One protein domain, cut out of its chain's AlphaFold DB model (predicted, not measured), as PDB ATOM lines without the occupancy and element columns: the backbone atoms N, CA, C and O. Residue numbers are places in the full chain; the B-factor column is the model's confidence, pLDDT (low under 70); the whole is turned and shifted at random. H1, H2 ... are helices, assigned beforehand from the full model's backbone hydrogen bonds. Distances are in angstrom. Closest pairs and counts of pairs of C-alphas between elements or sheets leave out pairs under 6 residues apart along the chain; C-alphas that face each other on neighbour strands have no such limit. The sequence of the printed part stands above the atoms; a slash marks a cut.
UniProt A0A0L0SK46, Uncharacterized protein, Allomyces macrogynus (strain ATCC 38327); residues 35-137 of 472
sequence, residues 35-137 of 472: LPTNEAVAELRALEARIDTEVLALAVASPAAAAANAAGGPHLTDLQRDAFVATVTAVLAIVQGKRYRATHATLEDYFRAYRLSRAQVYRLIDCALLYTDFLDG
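This is residues 35 to 137 of the 472 residues of an uncharacterized protein of Allomyces macrogynus (strain ATCC 38327) (UniProt A0A0L0SK46). Two long helices, H4 and H7, cross as an X in the middle, with H1, H5 and H6 grouped around one end of H4 and H2 crossing H4 nearer its other end. Beyond H2, residues 66 to 72 stick out, partly in H3. The 103 printed residues hold seven named helices, H1 to H7 in order, and no named strand: all helix. The whole is compact, with a radius of gyration of the C-alphas of 14.8 A, yet elongated, spanning 52 by 32 by 20 A.

H4, residues 78 to 96, is the longest helix, 26.8 A from C-alpha 78 at (-23.644, 5.751, 77.371). H7, residues 118 to 135, runs 25.4 A to C-alpha 135 at (-33.407, 6.794, 90.559). H1 is residues 38 to 48, 15.2 A; H2 53 to 60; H3 62 to 69; H5 99 to 103; H6 107 to 113.

The hub H4 touches H7 with residues 85 to 92 alone, C-alphas of Thr 89 and Ala 128 closest at 5.3 A, only just about perpendicular at 71 degrees. H4 touches H1 with residues 90 to 94 alone, Leu 47 and Ala 90 having the closest C-alphas, 5.4 A; the tilt of 34.6 degrees, opposite ways, is shallow, only just short of steep. H4 touches H2 with residues 80 to 87 alone, about perpendicular at 85 degrees, C-alphas of Val 55 and Phe 84 closest at 6.0 A. H5 touches H1, C-alphas of Leu 44 and Arg 99 closest at 6.0 A. H6 only just touches H5 and H7, each only at the corner with 3 pairs of C-alphas within 8 A. H3 is close to H2 but not clearly touching, C-alphas of Leu 58 and Ala 65 closest at 7.7 A. Every O i to N i+4 pair is within hydrogen-bond range in H1, H2 and H4; H3 has 3 of 4, H6 2 of 3, H7 13 of 14, and H5 0 of 1 beside 1 of 2 O i to N i+3 pairs.

The C-alphas farthest apart, of Leu 35 and Ala 71, are 51.9 A apart. The printed part has no cut and no long link. Mean pLDDT of the printed part is 75.8, under 70 at residues 35 to 37, 58 to 76 and 136 to 137.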
ATOM      1  N   LEU A  35     -62.631  15.084  79.794       52.53
ATOM      2  CA  LEU A  35     -61.993  16.002  78.852       52.53
ATOM      3  C   LEU A  35     -60.515  16.129  79.243       52.53
ATOM      4  O   LEU A  35     -60.224  16.491  80.386       52.53
ATOM      5  N   PRO A  36     -59.564  15.829  78.341       57.72
ATOM      6  CA  PRO A  36     -58.159  16.005  78.657       57.72
ATOM      7  C   PRO A  36     -57.885  17.490  78.882       57.72
ATOM      8  O   PRO A  36     -58.153  18.324  78.016       57.72
ATOM      9  N   THR A  37     -57.344  17.826  80.052       69.00
ATOM     10  CA  THR A  37     -56.873  19.183  80.317       69.00
ATOM     11  C   THR A  37     -55.789  19.539  79.296       69.00
ATOM     12  O   THR A  37     -55.002  18.683  78.886       69.00
ATOM     13  N   ASN A  38     -55.723  20.809  78.879       72.81
ATOM     14  CA  ASN A  38     -54.683  21.270  77.944       72.81
ATOM     15  C   ASN A  38     -53.265  20.942  78.454       72.81
ATOM     16  O   ASN A  38     -52.364  20.673  77.664       72.81
ATOM     17  N   GLU A  39     -53.103  20.904  79.778       79.81
ATOM     18  CA  GLU A  39     -51.920  20.431  80.493       79.81
ATOM     19  C   GLU A  39     -51.604  18.955  80.199       79.81
ATOM     20  O   GLU A  39     -50.526  18.671  79.688       79.81
ATOM     21  N   ALA A  40     -52.548  18.024  80.384       76.12
ATOM     22  CA  ALA A  40     -52.329  16.603  80.091       76.12
ATOM     23  C   ALA A  40     -51.978  16.337  78.611       76.12
ATOM     24  O   ALA A  40     -51.217  15.417  78.311       76.12
ATOM     25  N   VAL A  41     -52.494  17.154  77.682       81.56
ATOM     26  CA  VAL A  41     -52.121  17.111  76.253       81.56
ATOM     27  C   VAL A  41     -50.698  17.639  76.028       81.56
ATOM     28  O   VAL A  41     -49.947  17.059  75.244       81.56
ATOM     29  N   ALA A  42     -50.306  18.722  76.706       83.88
ATOM     30  CA  ALA A  42     -48.956  19.277  76.623       83.88
ATOM     31  C   ALA A  42     -47.909  18.323  77.224       83.88
ATOM     32  O   ALA A  42     -46.885  18.060  76.596       83.88
ATOM     33  N   GLU A  43     -48.200  17.739  78.388       84.94
ATOM     34  CA  GLU A  43     -47.375  16.709  79.021       84.94
ATOM     35  C   GLU A  43     -47.250  15.453  78.155       84.94
ATOM     36  O   GLU A  43     -46.161  14.890  78.048       84.94
ATOM     37  N   LEU A  44     -48.344  15.008  77.521       85.38
ATOM     38  CA  LEU A  44     -48.304  13.876  76.597       85.38
ATOM     39  C   LEU A  44     -47.342  14.162  75.439       85.38
ATOM     40  O   LEU A  44     -46.440  13.364  75.215       85.38
ATOM     41  N   ARG A  45     -47.453  15.324  74.779       85.69
ATOM     42  CA  ARG A  45     -46.536  15.719  73.692       85.69
ATOM     43  C   ARG A  45     -45.078  15.818  74.144       85.69
ATOM     44  O   ARG A  45     -44.179  15.439  73.398       85.69
ATOM     45  N   ALA A  46     -44.831  16.310  75.358       86.88
ATOM     46  CA  ALA A  46     -43.487  16.382  75.927       86.88
ATOM     47  C   ALA A  46     -42.888  14.985  76.189       86.88
ATOM     48  O   ALA A  46     -41.689  14.788  76.004       86.88
ATOM     49  N   LEU A  47     -43.711  14.007  76.581       86.62
ATOM     50  CA  LEU A  47     -43.283  12.611  76.707       86.62
ATOM     51  C   LEU A  47     -43.142  11.919  75.346       86.62
ATOM     52  O   LEU A  47     -42.195  11.165  75.163       86.62
ATOM     53  N   GLU A  48     -44.013  12.207  74.377       87.69
ATOM     54  CA  GLU A  48     -43.927  11.700  72.998       87.69
ATOM     55  C   GLU A  48     -42.621  12.107  72.317       87.69
ATOM     56  O   GLU A  48     -41.971  11.270  71.694       87.69
ATOM     57  N   ALA A  49     -42.190  13.358  72.503       85.81
ATOM     58  CA  ALA A  49     -40.908  13.862  72.007       85.81
ATOM     59  C   ALA A  49     -39.681  13.159  72.625       85.81
ATOM     60  O   ALA A  49     -38.581  13.276  72.093       85.81
ATOM     61  N   ARG A  50     -39.857  12.431  73.738       84.94
ATOM     62  CA  ARG A  50     -38.812  11.643  74.410       84.94
ATOM     63  C   ARG A  50     -38.821  10.161  74.023       84.94
ATOM     64  O   ARG A  50     -38.007   9.416  74.561       84.94
ATOM     65  N   ILE A  51     -39.729   9.708  73.150       85.88
ATOM     66  CA  ILE A  51     -39.780   8.305  72.717       85.88
ATOM     67  C   ILE A  51     -38.905   8.107  71.479       85.88
ATOM     68  O   ILE A  51     -39.354   8.316  70.352       85.88
ATOM     69  N   ASP A  52     -37.675   7.635  71.687       82.44
ATOM     70  CA  ASP A  52     -36.816   7.178  70.595       82.44
ATOM     71  C   ASP A  52     -37.159   5.726  70.219       82.44
ATOM     72  O   ASP A  52     -36.914   4.774  70.969       82.44
ATOM     73  N   THR A  53     -37.752   5.544  69.037       75.81
ATOM     74  CA  THR A  53     -38.132   4.219  68.531       75.81
ATOM     75  C   THR A  53     -36.959   3.373  68.047       75.81
ATOM     76  O   THR A  53     -37.096   2.153  68.008       75.81
ATOM     77  N   GLU A  54     -35.836   3.973  67.654       74.62
ATOM     78  CA  GLU A  54     -34.675   3.247  67.127       74.62
ATOM     79  C   GLU A  54     -33.841   2.674  68.274       74.62
ATOM     80  O   GLU A  54     -33.577   1.470  68.305       74.62
ATOM     81  N   VAL A  55     -33.543   3.495  69.286       72.25
ATOM     82  CA  VAL A  55     -32.890   3.058  70.531       72.25
ATOM     83  C   VAL A  55     -33.730   1.991  71.239       72.25
ATOM     84  O   VAL A  55     -33.215   0.956  71.670       72.25
ATOM     85  N   LEU A  56     -35.050   2.190  71.308       73.44
ATOM     86  CA  LEU A  56     -35.945   1.215  71.918       73.44
ATOM     87  C   LEU A  56     -36.084  -0.062  71.074       73.44
ATOM     88  O   LEU A  56     -36.196  -1.149  71.645       73.44
ATOM     89  N   ALA A  57     -36.015   0.017  69.742       71.56
ATOM     90  CA  ALA A  57     -35.931  -1.174  68.901       71.56
ATOM     91  C   ALA A  57     -34.641  -1.959  69.179       71.56
ATOM     92  O   ALA A  57     -34.731  -3.161  69.411       71.56
ATOM     93  N   LEU A  58     -33.475  -1.306  69.242       67.94
ATOM     94  CA  LEU A  58     -32.185  -1.955  69.518       67.94
ATOM     95  C   LEU A  58     -32.173  -2.695  70.868       67.94
ATOM     96  O   LEU A  58     -31.761  -3.851  70.935       67.94
ATOM     97  N   ALA A  59     -32.702  -2.081  71.929       65.19
ATOM     98  CA  ALA A  59     -32.742  -2.687  73.263       65.19
ATOM     99  C   ALA A  59     -33.822  -3.782  73.438       65.19
ATOM    100  O   ALA A  59     -33.705  -4.654  74.305       65.19
ATOM    101  N   VAL A  60     -34.893  -3.765  72.633       65.12
ATOM    102  CA  VAL A  60     -36.000  -4.743  72.705       65.12
ATOM    103  C   VAL A  60     -35.843  -5.889  71.694       65.12
ATOM    104  O   VAL A  60     -36.383  -6.981  71.908       65.12
ATOM    105  N   ALA A  61     -35.113  -5.683  70.595       57.09
ATOM    106  CA  ALA A  61     -35.018  -6.617  69.478       57.09
ATOM    107  C   ALA A  61     -33.985  -7.740  69.678       57.09
ATOM    108  O   ALA A  61     -32.998  -7.842  68.959       57.09
ATOM    109  N   SER A  62     -34.399  -8.730  70.480       51.50
ATOM    110  CA  SER A  62     -34.213 -10.157  70.148       51.50
ATOM    111  C   SER A  62     -32.791 -10.757  70.306       51.50
ATOM    112  O   SER A  62     -31.787 -10.060  70.198       51.50
ATOM    113  N   PRO A  63     -32.653 -12.088  70.513       48.75
ATOM    114  CA  PRO A  63     -31.364 -12.802  70.498       48.75
ATOM    115  C   PRO A  63     -30.461 -12.597  69.266       48.75
ATOM    116  O   PRO A  63     -29.298 -12.975  69.332       48.75
ATOM    117  N   ALA A  64     -30.933 -11.985  68.175       42.47
ATOM    118  CA  ALA A  64     -30.061 -11.570  67.073       42.47
ATOM    119  C   ALA A  64     -29.032 -10.506  67.509       42.47
ATOM    120  O   ALA A  64     -27.882 -10.579  67.093       42.47
ATOM    121  N   ALA A  65     -29.402  -9.587  68.411       48.38
ATOM    122  CA  ALA A  65     -28.451  -8.662  69.029       48.38
ATOM    123  C   ALA A  65     -27.449  -9.401  69.934       48.38
ATOM    124  O   ALA A  65     -26.269  -9.087  69.933       48.38
ATOM    125  N   ALA A  66     -27.874 -10.460  70.636       47.88
ATOM    126  CA  ALA A  66     -26.949 -11.302  71.403       47.88
ATOM    127  C   ALA A  66     -25.978 -12.089  70.498       47.88
ATOM    128  O   ALA A  66     -24.821 -12.259  70.862       47.88
ATOM    129  N   ALA A  67     -26.420 -12.522  69.311       43.22
ATOM    130  CA  ALA A  67     -25.556 -13.148  68.308       43.22
ATOM    131  C   ALA A  67     -24.597 -12.142  67.640       43.22
ATOM    132  O   ALA A  67     -23.463 -12.495  67.340       43.22
ATOM    133  N   ALA A  68     -25.021 -10.886  67.454       43.97
ATOM    134  CA  ALA A  68     -24.157  -9.803  66.985       43.97
ATOM    135  C   ALA A  68     -23.121  -9.390  68.047       43.97
ATOM    136  O   ALA A  68     -21.956  -9.204  67.715       43.97
ATOM    137  N   ASN A  69     -23.503  -9.330  69.327       44.81
ATOM    138  CA  ASN A  69     -22.574  -9.077  70.434       44.81
ATOM    139  C   ASN A  69     -21.565 -10.227  70.589       44.81
ATOM    140  O   ASN A  69     -20.375  -9.975  70.740       44.81
ATOM    141  N   ALA A  70     -22.002 -11.484  70.434       45.00
ATOM    142  CA  ALA A  70     -21.106 -12.645  70.367       45.00
ATOM    143  C   ALA A  70     -20.153 -12.625  69.149       45.00
ATOM    144  O   ALA A  70     -19.166 -13.355  69.134       45.00
ATOM    145  N   ALA A  71     -20.427 -11.784  68.146       45.28
ATOM    146  CA  ALA A  71     -19.565 -11.522  66.995       45.28
ATOM    147  C   ALA A  71     -18.768 -10.200  67.114       45.28
ATOM    148  O   ALA A  71     -18.232  -9.724  66.115       45.28
ATOM    149  N   GLY A  72     -18.694  -9.590  68.306       45.00
ATOM    150  CA  GLY A  72     -17.953  -8.342  68.540       45.00
ATOM    151  C   GLY A  72     -18.656  -7.074  68.034       45.00
ATOM    152  O   GLY A  72     -17.994  -6.084  67.724       45.00
ATOM    153  N   GLY A  73     -19.986  -7.101  67.909       47.72
ATOM    154  CA  GLY A  73     -20.791  -5.934  67.542       47.72
ATOM    155  C   GLY A  73     -20.646  -4.761  68.527       47.72
ATOM    156  O   GLY A  73     -20.296  -4.968  69.691       47.72
ATOM    157  N   PRO A  74     -20.918  -3.517  68.088       54.69
ATOM    158  CA  PRO A  74     -20.707  -2.333  68.912       54.69
ATOM    159  C   PRO A  74     -21.626  -2.338  70.137       54.69
ATOM    160  O   PRO A  74     -22.852  -2.293  70.019       54.69
ATOM    161  N   HIS A  75     -21.008  -2.349  71.317       66.06
ATOM    162  CA  HIS A  75     -21.666  -2.086  72.592       66.06
ATOM    163  C   HIS A  75     -22.431  -0.750  72.562       66.06
ATOM    164  O   HIS A  75     -21.995   0.201  71.909       66.06
ATOM    165  N   LEU A  76     -23.552  -0.648  73.290       69.31
ATOM    166  CA  LEU A  76     -24.327   0.598  73.335       69.31
ATOM    167  C   LEU A  76     -23.510   1.695  74.020       69.31
ATOM    168  O   LEU A  76     -22.979   1.469  75.107       69.31
ATOM    169  N   THR A  77     -23.428   2.883  73.422       75.00
ATOM    170  CA  THR A  77     -22.746   4.034  74.039       75.00
ATOM    171  C   THR A  77     -23.562   4.580  75.208       75.00
ATOM    172  O   THR A  77     -24.784   4.442  75.218       75.00
ATOM    173  N   ASP A  78     -22.930   5.232  76.189       73.56
ATOM    174  CA  ASP A  78     -23.644   5.751  77.371       73.56
ATOM    175  C   ASP A  78     -24.808   6.687  77.001       73.56
ATOM    176  O   ASP A  78     -25.905   6.541  77.534       73.56
ATOM    177  N   LEU A  79     -24.638   7.521  75.968       76.56
ATOM    178  CA  LEU A  79     -25.710   8.358  75.412       76.56
ATOM    179  C   LEU A  79     -26.923   7.543  74.920       76.56
ATOM    180  O   LEU A  79     -28.064   7.965  75.099       76.56
ATOM    181  N   GLN A  80     -26.704   6.366  74.322       78.62
ATOM    182  CA  GLN A  80     -27.788   5.462  73.916       78.62
ATOM    183  C   GLN A  80     -28.462   4.798  75.127       78.62
ATOM    184  O   GLN A  80     -29.665   4.535  75.083       78.62
ATOM    185  N   ARG A  81     -27.725   4.557  76.221       77.75
ATOM    186  CA  ARG A  81     -28.295   4.043  77.481       77.75
ATOM    187  C   ARG A  81     -29.189   5.081  78.138       77.75
ATOM    188  O   ARG A  81     -30.323   4.763  78.488       77.75
ATOM    189  N   ASP A  82     -28.713   6.316  78.240       80.62
ATOM    190  CA  ASP A  82     -29.467   7.422  78.825       80.62
ATOM    191  C   ASP A  82     -30.723   7.726  77.997       80.62
ATOM    192  O   ASP A  82     -31.814   7.861  78.555       80.62
ATOM    193  N   ALA A  83     -30.617   7.713  76.662       82.25
ATOM    194  CA  ALA A  83     -31.766   7.822  75.760       82.25
ATOM    195  C   ALA A  83     -32.780   6.675  75.951       82.25
ATOM    196  O   ALA A  83     -33.993   6.916  75.985       82.25
ATOM    197  N   PHE A  84     -32.316   5.434  76.140       83.56
ATOM    198  CA  PHE A  84     -33.194   4.297  76.431       83.56
ATOM    199  C   PHE A  84     -33.914   4.459  77.775       83.56
ATOM    200  O   PHE A  84     -35.131   4.294  77.846       83.56
ATOM    201  N   VAL A  85     -33.193   4.823  78.837       83.75
ATOM    202  CA  VAL A  85     -33.756   5.030  80.182       83.75
ATOM    203  C   VAL A  85     -34.764   6.182  80.166       83.75
ATOM    204  O   VAL A  85     -35.873   6.044  80.692       83.75
ATOM    205  N   ALA A  86     -34.445   7.284  79.482       84.94
ATOM    206  CA  ALA A  86     -35.344   8.418  79.283       84.94
ATOM    207  C   ALA A  86     -36.608   8.045  78.487       84.94
ATOM    208  O   ALA A  86     -37.690   8.541  78.811       84.94
ATOM    209  N   THR A  87     -36.488   7.157  77.495       86.31
ATOM    210  CA  THR A  87     -37.615   6.629  76.712       86.31
ATOM    211  C   THR A  87     -38.500   5.709  77.559       86.31
ATOM    212  O   THR A  87     -39.722   5.845  77.582       86.31
ATOM    213  N   VAL A  88     -37.901   4.767  78.289       86.44
ATOM    214  CA  VAL A  88     -38.616   3.760  79.086       86.44
ATOM    215  C   VAL A  88     -39.355   4.393  80.271       86.44
ATOM    216  O   VAL A  88     -40.500   4.031  80.547       86.44
ATOM    217  N   THR A  89     -38.756   5.396  80.917       88.00
ATOM    218  CA  THR A  89     -39.426   6.204  81.952       88.00
ATOM    219  C   THR A  89     -40.547   7.078  81.373       88.00
ATOM    220  O   THR A  89     -41.615   7.169  81.980       88.00
ATOM    221  N   ALA A  90     -40.388   7.638  80.164       86.50
ATOM    222  CA  ALA A  90     -41.470   8.356  79.481       86.50
ATOM    223  C   ALA A  90     -42.670   7.442  79.152       86.50
ATOM    224  O   ALA A  90     -43.815   7.808  79.426       86.50
ATOM    225  N   VAL A  91     -42.425   6.221  78.656       87.31
ATOM    226  CA  VAL A  91     -43.474   5.205  78.427       87.31
ATOM    227  C   VAL A  91     -44.223   4.875  79.725       87.31
ATOM    228  O   VAL A  91     -45.455   4.805  79.718       87.31
ATOM    229  N   LEU A  92     -43.513   4.719  80.849       89.38
ATOM    230  CA  LEU A  92     -44.133   4.479  82.155       89.38
ATOM    231  C   LEU A  92     -45.047   5.634  82.576       89.38
ATOM    232  O   LEU A  92     -46.193   5.384  82.955       89.38
ATOM    233  N   ALA A  93     -44.581   6.879  82.458       87.44
ATOM    234  CA  ALA A  93     -45.349   8.065  82.828       87.44
ATOM    235  C   ALA A  93     -46.633   8.225  81.987       87.44
ATOM    236  O   ALA A  93     -47.694   8.542  82.534       87.44
ATOM    237  N   ILE A  94     -46.591   7.918  80.680       86.81
ATOM    238  CA  ILE A  94     -47.792   7.887  79.820       86.81
ATOM    239  C   ILE A  94     -48.804   6.850  80.325       86.81
ATOM    240  O   ILE A  94     -50.008   7.123  80.363       86.81
ATOM    241  N   VAL A  95     -48.340   5.657  80.707       87.31
ATOM    242  CA  VAL A  95     -49.217   4.552  81.123       87.31
ATOM    243  C   VAL A  95     -49.796   4.777  82.520       87.31
ATOM    244  O   VAL A  95     -51.007   4.625  82.695       87.31
ATOM    245  N   GLN A  96     -48.975   5.177  83.497       87.00
ATOM    246  CA  GLN A  96     -49.408   5.459  84.871       87.00
ATOM    247  C   GLN A  96     -50.409   6.619  84.917       87.00
ATOM    248  O   GLN A  96     -51.503   6.462  85.461       87.00
ATOM    249  N   GLY A  97     -50.094   7.742  84.261       83.75
ATOM    250  CA  GLY A  97     -51.000   8.888  84.145       83.75
ATOM    251  C   GLY A  97     -52.192   8.655  83.207       83.75
ATOM    252  O   GLY A  97     -53.008   9.554  83.025       83.75
ATOM    253  N   LYS A  98     -52.295   7.475  82.572       85.38
ATOM    254  CA  LYS A  98     -53.280   7.138  81.523       85.38
ATOM    255  C   LYS A  98     -53.362   8.197  80.413       85.38
ATOM    256  O   LYS A  98     -54.413   8.360  79.791       85.38
ATOM    257  N   ARG A  99     -52.251   8.900  80.145       83.19
ATOM    258  CA  ARG A  99     -52.187  10.089  79.277       83.19
ATOM    259  C   ARG A  99     -52.573   9.776  77.831       83.19
ATOM    260  O   ARG A  99     -53.167  10.619  77.175       83.19
ATOM    261  N   TYR A 100     -52.394   8.529  77.389       82.69
ATOM    262  CA  TYR A 100     -52.908   8.011  76.111       82.69
ATOM    263  C   TYR A 100     -54.428   8.212  75.908       82.69
ATOM    264  O   TYR A 100     -54.904   8.212  74.778       82.69
ATOM    265  N   ARG A 101     -55.218   8.414  76.977       83.94
ATOM    266  CA  ARG A 101     -56.646   8.758  76.862       83.94
ATOM    267  C   ARG A 101     -56.889  10.164  76.312       83.94
ATOM    268  O   ARG A 101     -57.973  10.409  75.793       83.94
ATOM    269  N   ALA A 102     -55.904  11.063  76.382       81.00
ATOM    270  CA  ALA A 102     -56.013  12.425  75.863       81.00
ATOM    271  C   ALA A 102     -56.096  12.490  74.328       81.00
ATOM    272  O   ALA A 102     -56.578  13.477  73.783       81.00
ATOM    273  N   THR A 103     -55.688  11.427  73.630       78.25
ATOM    274  CA  THR A 103     -55.878  11.254  72.179       78.25
ATOM    275  C   THR A 103     -57.091  10.378  71.842       78.25
ATOM    276  O   THR A 103     -57.256   9.972  70.695       78.25
ATOM    277  N   HIS A 104     -57.936  10.059  72.833       76.12
ATOM    278  CA  HIS A 104     -59.052   9.103  72.746       76.12
ATOM    279  C   HIS A 104     -58.661   7.686  72.269       76.12
ATOM    280  O   HIS A 104     -59.530   6.882  71.932       76.12
ATOM    281  N   ALA A 105     -57.368   7.351  72.282       80.31
ATOM    282  CA  ALA A 105     -56.860   6.042  71.891       80.31
ATOM    283  C   ALA A 105     -56.988   5.008  73.024       80.31
ATOM    284  O   ALA A 105     -56.988   5.338  74.216       80.31
ATOM    285  N   THR A 106     -57.019   3.721  72.667       86.00
ATOM    286  CA  THR A 106     -56.656   2.671  73.628       86.00
ATOM    287  C   THR A 106     -55.133   2.630  73.793       86.00
ATOM    288  O   THR A 106     -54.387   3.090  72.929       86.00
ATOM    289  N   LEU A 107     -54.645   2.040  74.890       84.12
ATOM    290  CA  LEU A 107     -53.204   1.846  75.107       84.12
ATOM    291  C   LEU A 107     -52.560   1.032  73.968       84.12
ATOM    292  O   LEU A 107     -51.409   1.267  73.613       84.12
ATOM    293  N   GLU A 108     -53.305   0.087  73.389       83.00
ATOM    294  CA  GLU A 108     -52.830  -0.768  72.297       83.00
ATOM    295  C   GLU A 108     -52.728   0.002  70.976       83.00
ATOM    296  O   GLU A 108     -51.708  -0.095  70.296       83.00
ATOM    297  N   ASP A 109     -53.742   0.804  70.640       83.75
ATOM    298  CA  ASP A 109     -53.745   1.630  69.425       83.75
ATOM    299  C   ASP A 109     -52.672   2.721  69.485       83.75
ATOM    300  O   ASP A 109     -51.991   2.979  68.494       83.75
ATOM    301  N   TYR A 110     -52.474   3.305  70.670       85.81
ATOM    302  CA  TYR A 110     -51.454   4.314  70.921       85.81
ATOM    303  C   TYR A 110     -50.036   3.774  70.670       85.81
ATOM    304  O   TYR A 110     -49.307   4.280  69.817       85.81
ATOM    305  N   PHE A 111     -49.644   2.687  71.346       86.12
ATOM    306  CA  PHE A 111     -48.293   2.131  71.196       86.12
ATOM    307  C   PHE A 111     -48.069   1.374  69.876       86.12
ATOM    308  O   PHE A 111     -46.919   1.185  69.470       86.12
ATOM    309  N   ARG A 112     -49.135   1.026  69.138       84.56
ATOM    310  CA  ARG A 112     -49.027   0.507  67.765       84.56
ATOM    311  C   ARG A 112     -48.374   1.516  66.811       84.56
ATOM    312  O   ARG A 112     -47.633   1.078  65.932       84.56
ATOM    313  N   ALA A 113     -48.576   2.825  66.999       83.38
ATOM    314  CA  ALA A 113     -47.896   3.861  66.209       83.38
ATOM    315  C   ALA A 113     -46.362   3.783  66.353       83.38
ATOM    316  O   ALA A 113     -45.633   3.884  65.369       83.38
ATOM    317  N   TYR A 114     -45.887   3.468  67.559       81.31
ATOM    318  CA  TYR A 114     -44.477   3.261  67.904       81.31
ATOM    319  C   TYR A 114     -43.979   1.832  67.611       81.31
ATOM    320  O   TYR A 114     -42.921   1.424  68.084       81.31
ATOM    321  N   ARG A 115     -44.741   1.045  66.833       83.94
ATOM    322  CA  ARG A 115     -44.454  -0.355  66.457       83.94
ATOM    323  C   ARG A 115     -44.316  -1.315  67.652       83.94
ATOM    324  O   ARG A 115     -43.731  -2.390  67.510       83.94
ATOM    325  N   LEU A 116     -44.886  -0.970  68.808       81.94
ATOM    326  CA  LEU A 116     -44.812  -1.777  70.025       81.94
ATOM    327  C   LEU A 116     -46.054  -2.642  70.226       81.94
ATOM    328  O   LEU A 116     -47.190  -2.173  70.226       81.94
ATOM    329  N   SER A 117     -45.829  -3.935  70.462       82.62
ATOM    330  CA  SER A 117     -46.875  -4.849  70.916       82.62
ATOM    331  C   SER A 117     -47.176  -4.649  72.403       82.62
ATOM    332  O   SER A 117     -46.290  -4.344  73.204       82.62
ATOM    333  N   ARG A 118     -48.414  -4.946  72.808       81.06
ATOM    334  CA  ARG A 118     -48.850  -4.944  74.215       81.06
ATOM    335  C   ARG A 118     -47.907  -5.715  75.150       81.06
ATOM    336  O   ARG A 118     -47.623  -5.264  76.255       81.06
ATOM    337  N   ALA A 119     -47.387  -6.858  74.698       79.94
ATOM    338  CA  ALA A 119     -46.446  -7.665  75.472       79.94
ATOM    339  C   ALA A 119     -45.076  -6.984  75.654       79.94
ATOM    340  O   ALA A 119     -44.444  -7.183  76.689       79.94
ATOM    341  N   GLN A 120     -44.614  -6.185  74.687       81.94
ATOM    342  CA  GLN A 120     -43.406  -5.368  74.841       81.94
ATOM    343  C   GLN A 120     -43.653  -4.200  75.799       81.94
ATOM    344  O   GLN A 120     -42.831  -3.994  76.683       81.94
ATOM    345  N   VAL A 121     -44.796  -3.507  75.698       82.62
ATOM    346  CA  VAL A 121     -45.144  -2.389  76.598       82.62
ATOM    347  C   VAL A 121     -45.108  -2.822  78.068       82.62
ATOM    348  O   VAL A 121     -44.453  -2.164  78.871       82.62
ATOM    349  N   TYR A 122     -45.698  -3.967  78.433       83.12
ATOM    350  CA  TYR A 122     -45.618  -4.458  79.819       83.12
ATOM    351  C   TYR A 122     -44.191  -4.813  80.267       83.12
ATOM    352  O   TYR A 122     -43.820  -4.514  81.397       83.12
ATOM    353  N   ARG A 123     -43.354  -5.383  79.389       79.56
ATOM    354  CA  ARG A 123     -41.942  -5.665  79.721       79.56
ATOM    355  C   ARG A 123     -41.109  -4.391  79.873       79.56
ATOM    356  O   ARG A 123     -40.173  -4.378  80.663       79.56
ATOM    357  N   LEU A 124     -41.436  -3.341  79.120       83.12
ATOM    358  CA  LEU A 124     -40.804  -2.026  79.236       83.12
ATOM    359  C   LEU A 124     -41.214  -1.341  80.539       83.12
ATOM    360  O   LEU A 124     -40.342  -0.867  81.253       83.12
ATOM    361  N   ILE A 125     -42.498  -1.393  80.907       84.06
ATOM    362  CA  ILE A 125     -42.993  -0.967  82.228       84.06
ATOM    363  C   ILE A 125     -42.248  -1.703  83.349       84.06
ATOM    364  O   ILE A 125     -41.822  -1.072  84.310       84.06
ATOM    365  N   ASP A 126     -42.027  -3.016  83.215       82.44
ATOM    366  CA  ASP A 126     -41.292  -3.784  84.223       82.44
ATOM    367  C   ASP A 126     -39.828  -3.347  84.397       82.44
ATOM    368  O   ASP A 126     -39.301  -3.475  85.504       82.44
ATOM    369  N   CYS A 127     -39.194  -2.840  83.332       83.00
ATOM    370  CA  CYS A 127     -37.857  -2.241  83.371       83.00
ATOM    371  C   CYS A 127     -37.908  -0.806  83.912       83.00
ATOM    372  O   CYS A 127     -37.083  -0.439  84.738       83.00
ATOM    373  N   ALA A 128     -38.912  -0.018  83.521       84.56
ATOM    374  CA  ALA A 128     -39.101   1.350  83.988       84.56
ATOM    375  C   ALA A 128     -39.295   1.427  85.504       84.56
ATOM    376  O   ALA A 128     -38.674   2.261  86.147       84.56
ATOM    377  N   LEU A 129     -40.104   0.523  86.068       83.75
ATOM    378  CA  LEU A 129     -40.316   0.418  87.514       83.75
ATOM    379  C   LEU A 129     -39.022   0.067  88.268       83.75
ATOM    380  O   LEU A 129     -38.826   0.513  89.392       83.75
ATOM    381  N   LEU A 130     -38.127  -0.705  87.641       84.31
ATOM    382  CA  LEU A 130     -36.802  -0.979  88.196       84.31
ATOM    383  C   LEU A 130     -35.895   0.259  88.129       84.31
ATOM    384  O   LEU A 130     -35.117   0.489  89.045       84.31
ATOM    385  N   TYR A 131     -35.994   1.064  87.068       82.94
ATOM    386  CA  TYR A 131     -35.236   2.313  86.969       82.94
ATOM    387  C   TYR A 131     -35.754   3.377  87.938       82.94
ATOM    388  O   TYR A 131     -34.932   4.073  88.514       82.94
ATOM    389  N   THR A 132     -37.063   3.473  88.195       80.00
ATOM    390  CA  THR A 132     -37.579   4.353  89.260       80.00
ATOM    391  C   THR A 132     -37.087   3.897  90.634       80.00
ATOM    392  O   THR A 132     -36.536   4.719  91.350       80.00
ATOM    393  N   ASP A 133     -37.108   2.589  90.949       79.62
ATOM    394  CA  ASP A 133     -36.507   2.062  92.198       79.62
ATOM    395  C   ASP A 133     -35.022   2.456  92.375       79.62
ATOM    396  O   ASP A 133     -34.510   2.484  93.497       79.62
ATOM    397  N   PHE A 134     -34.300   2.663  91.268       79.56
ATOM    398  CA  PHE A 134     -32.883   3.026  91.265       79.56
ATOM    399  C   PHE A 134     -32.673   4.542  91.324       79.56
ATOM    400  O   PHE A 134     -31.825   4.978  92.093       79.56
ATOM    401  N   LEU A 135     -33.451   5.327  90.572       72.56
ATOM    402  CA  LEU A 135     -33.407   6.794  90.559       72.56
ATOM    403  C   LEU A 135     -33.902   7.387  91.887       72.56
ATOM    404  O   LEU A 135     -33.198   8.191  92.486       72.56
ATOM    405  N   ASP A 136     -35.031   6.902  92.417       68.31
ATOM    406  CA  ASP A 136     -35.556   7.304  93.734       68.31
ATOM    407  C   ASP A 136     -34.548   7.001  94.863       68.31
ATOM    408  O   ASP A 136     -34.570   7.619  95.926       68.31
ATOM    409  N   GLY A 137     -33.664   6.023  94.633       59.00
ATOM    410  CA  GLY A 137     -32.579   5.626  95.524       59.00
ATOM    411  C   GLY A 137     -31.217   6.260  95.221       59.00
ATOM    412  O   GLY A 137     -30.229   5.792  95.785       59.00
TER     413      GLY A 137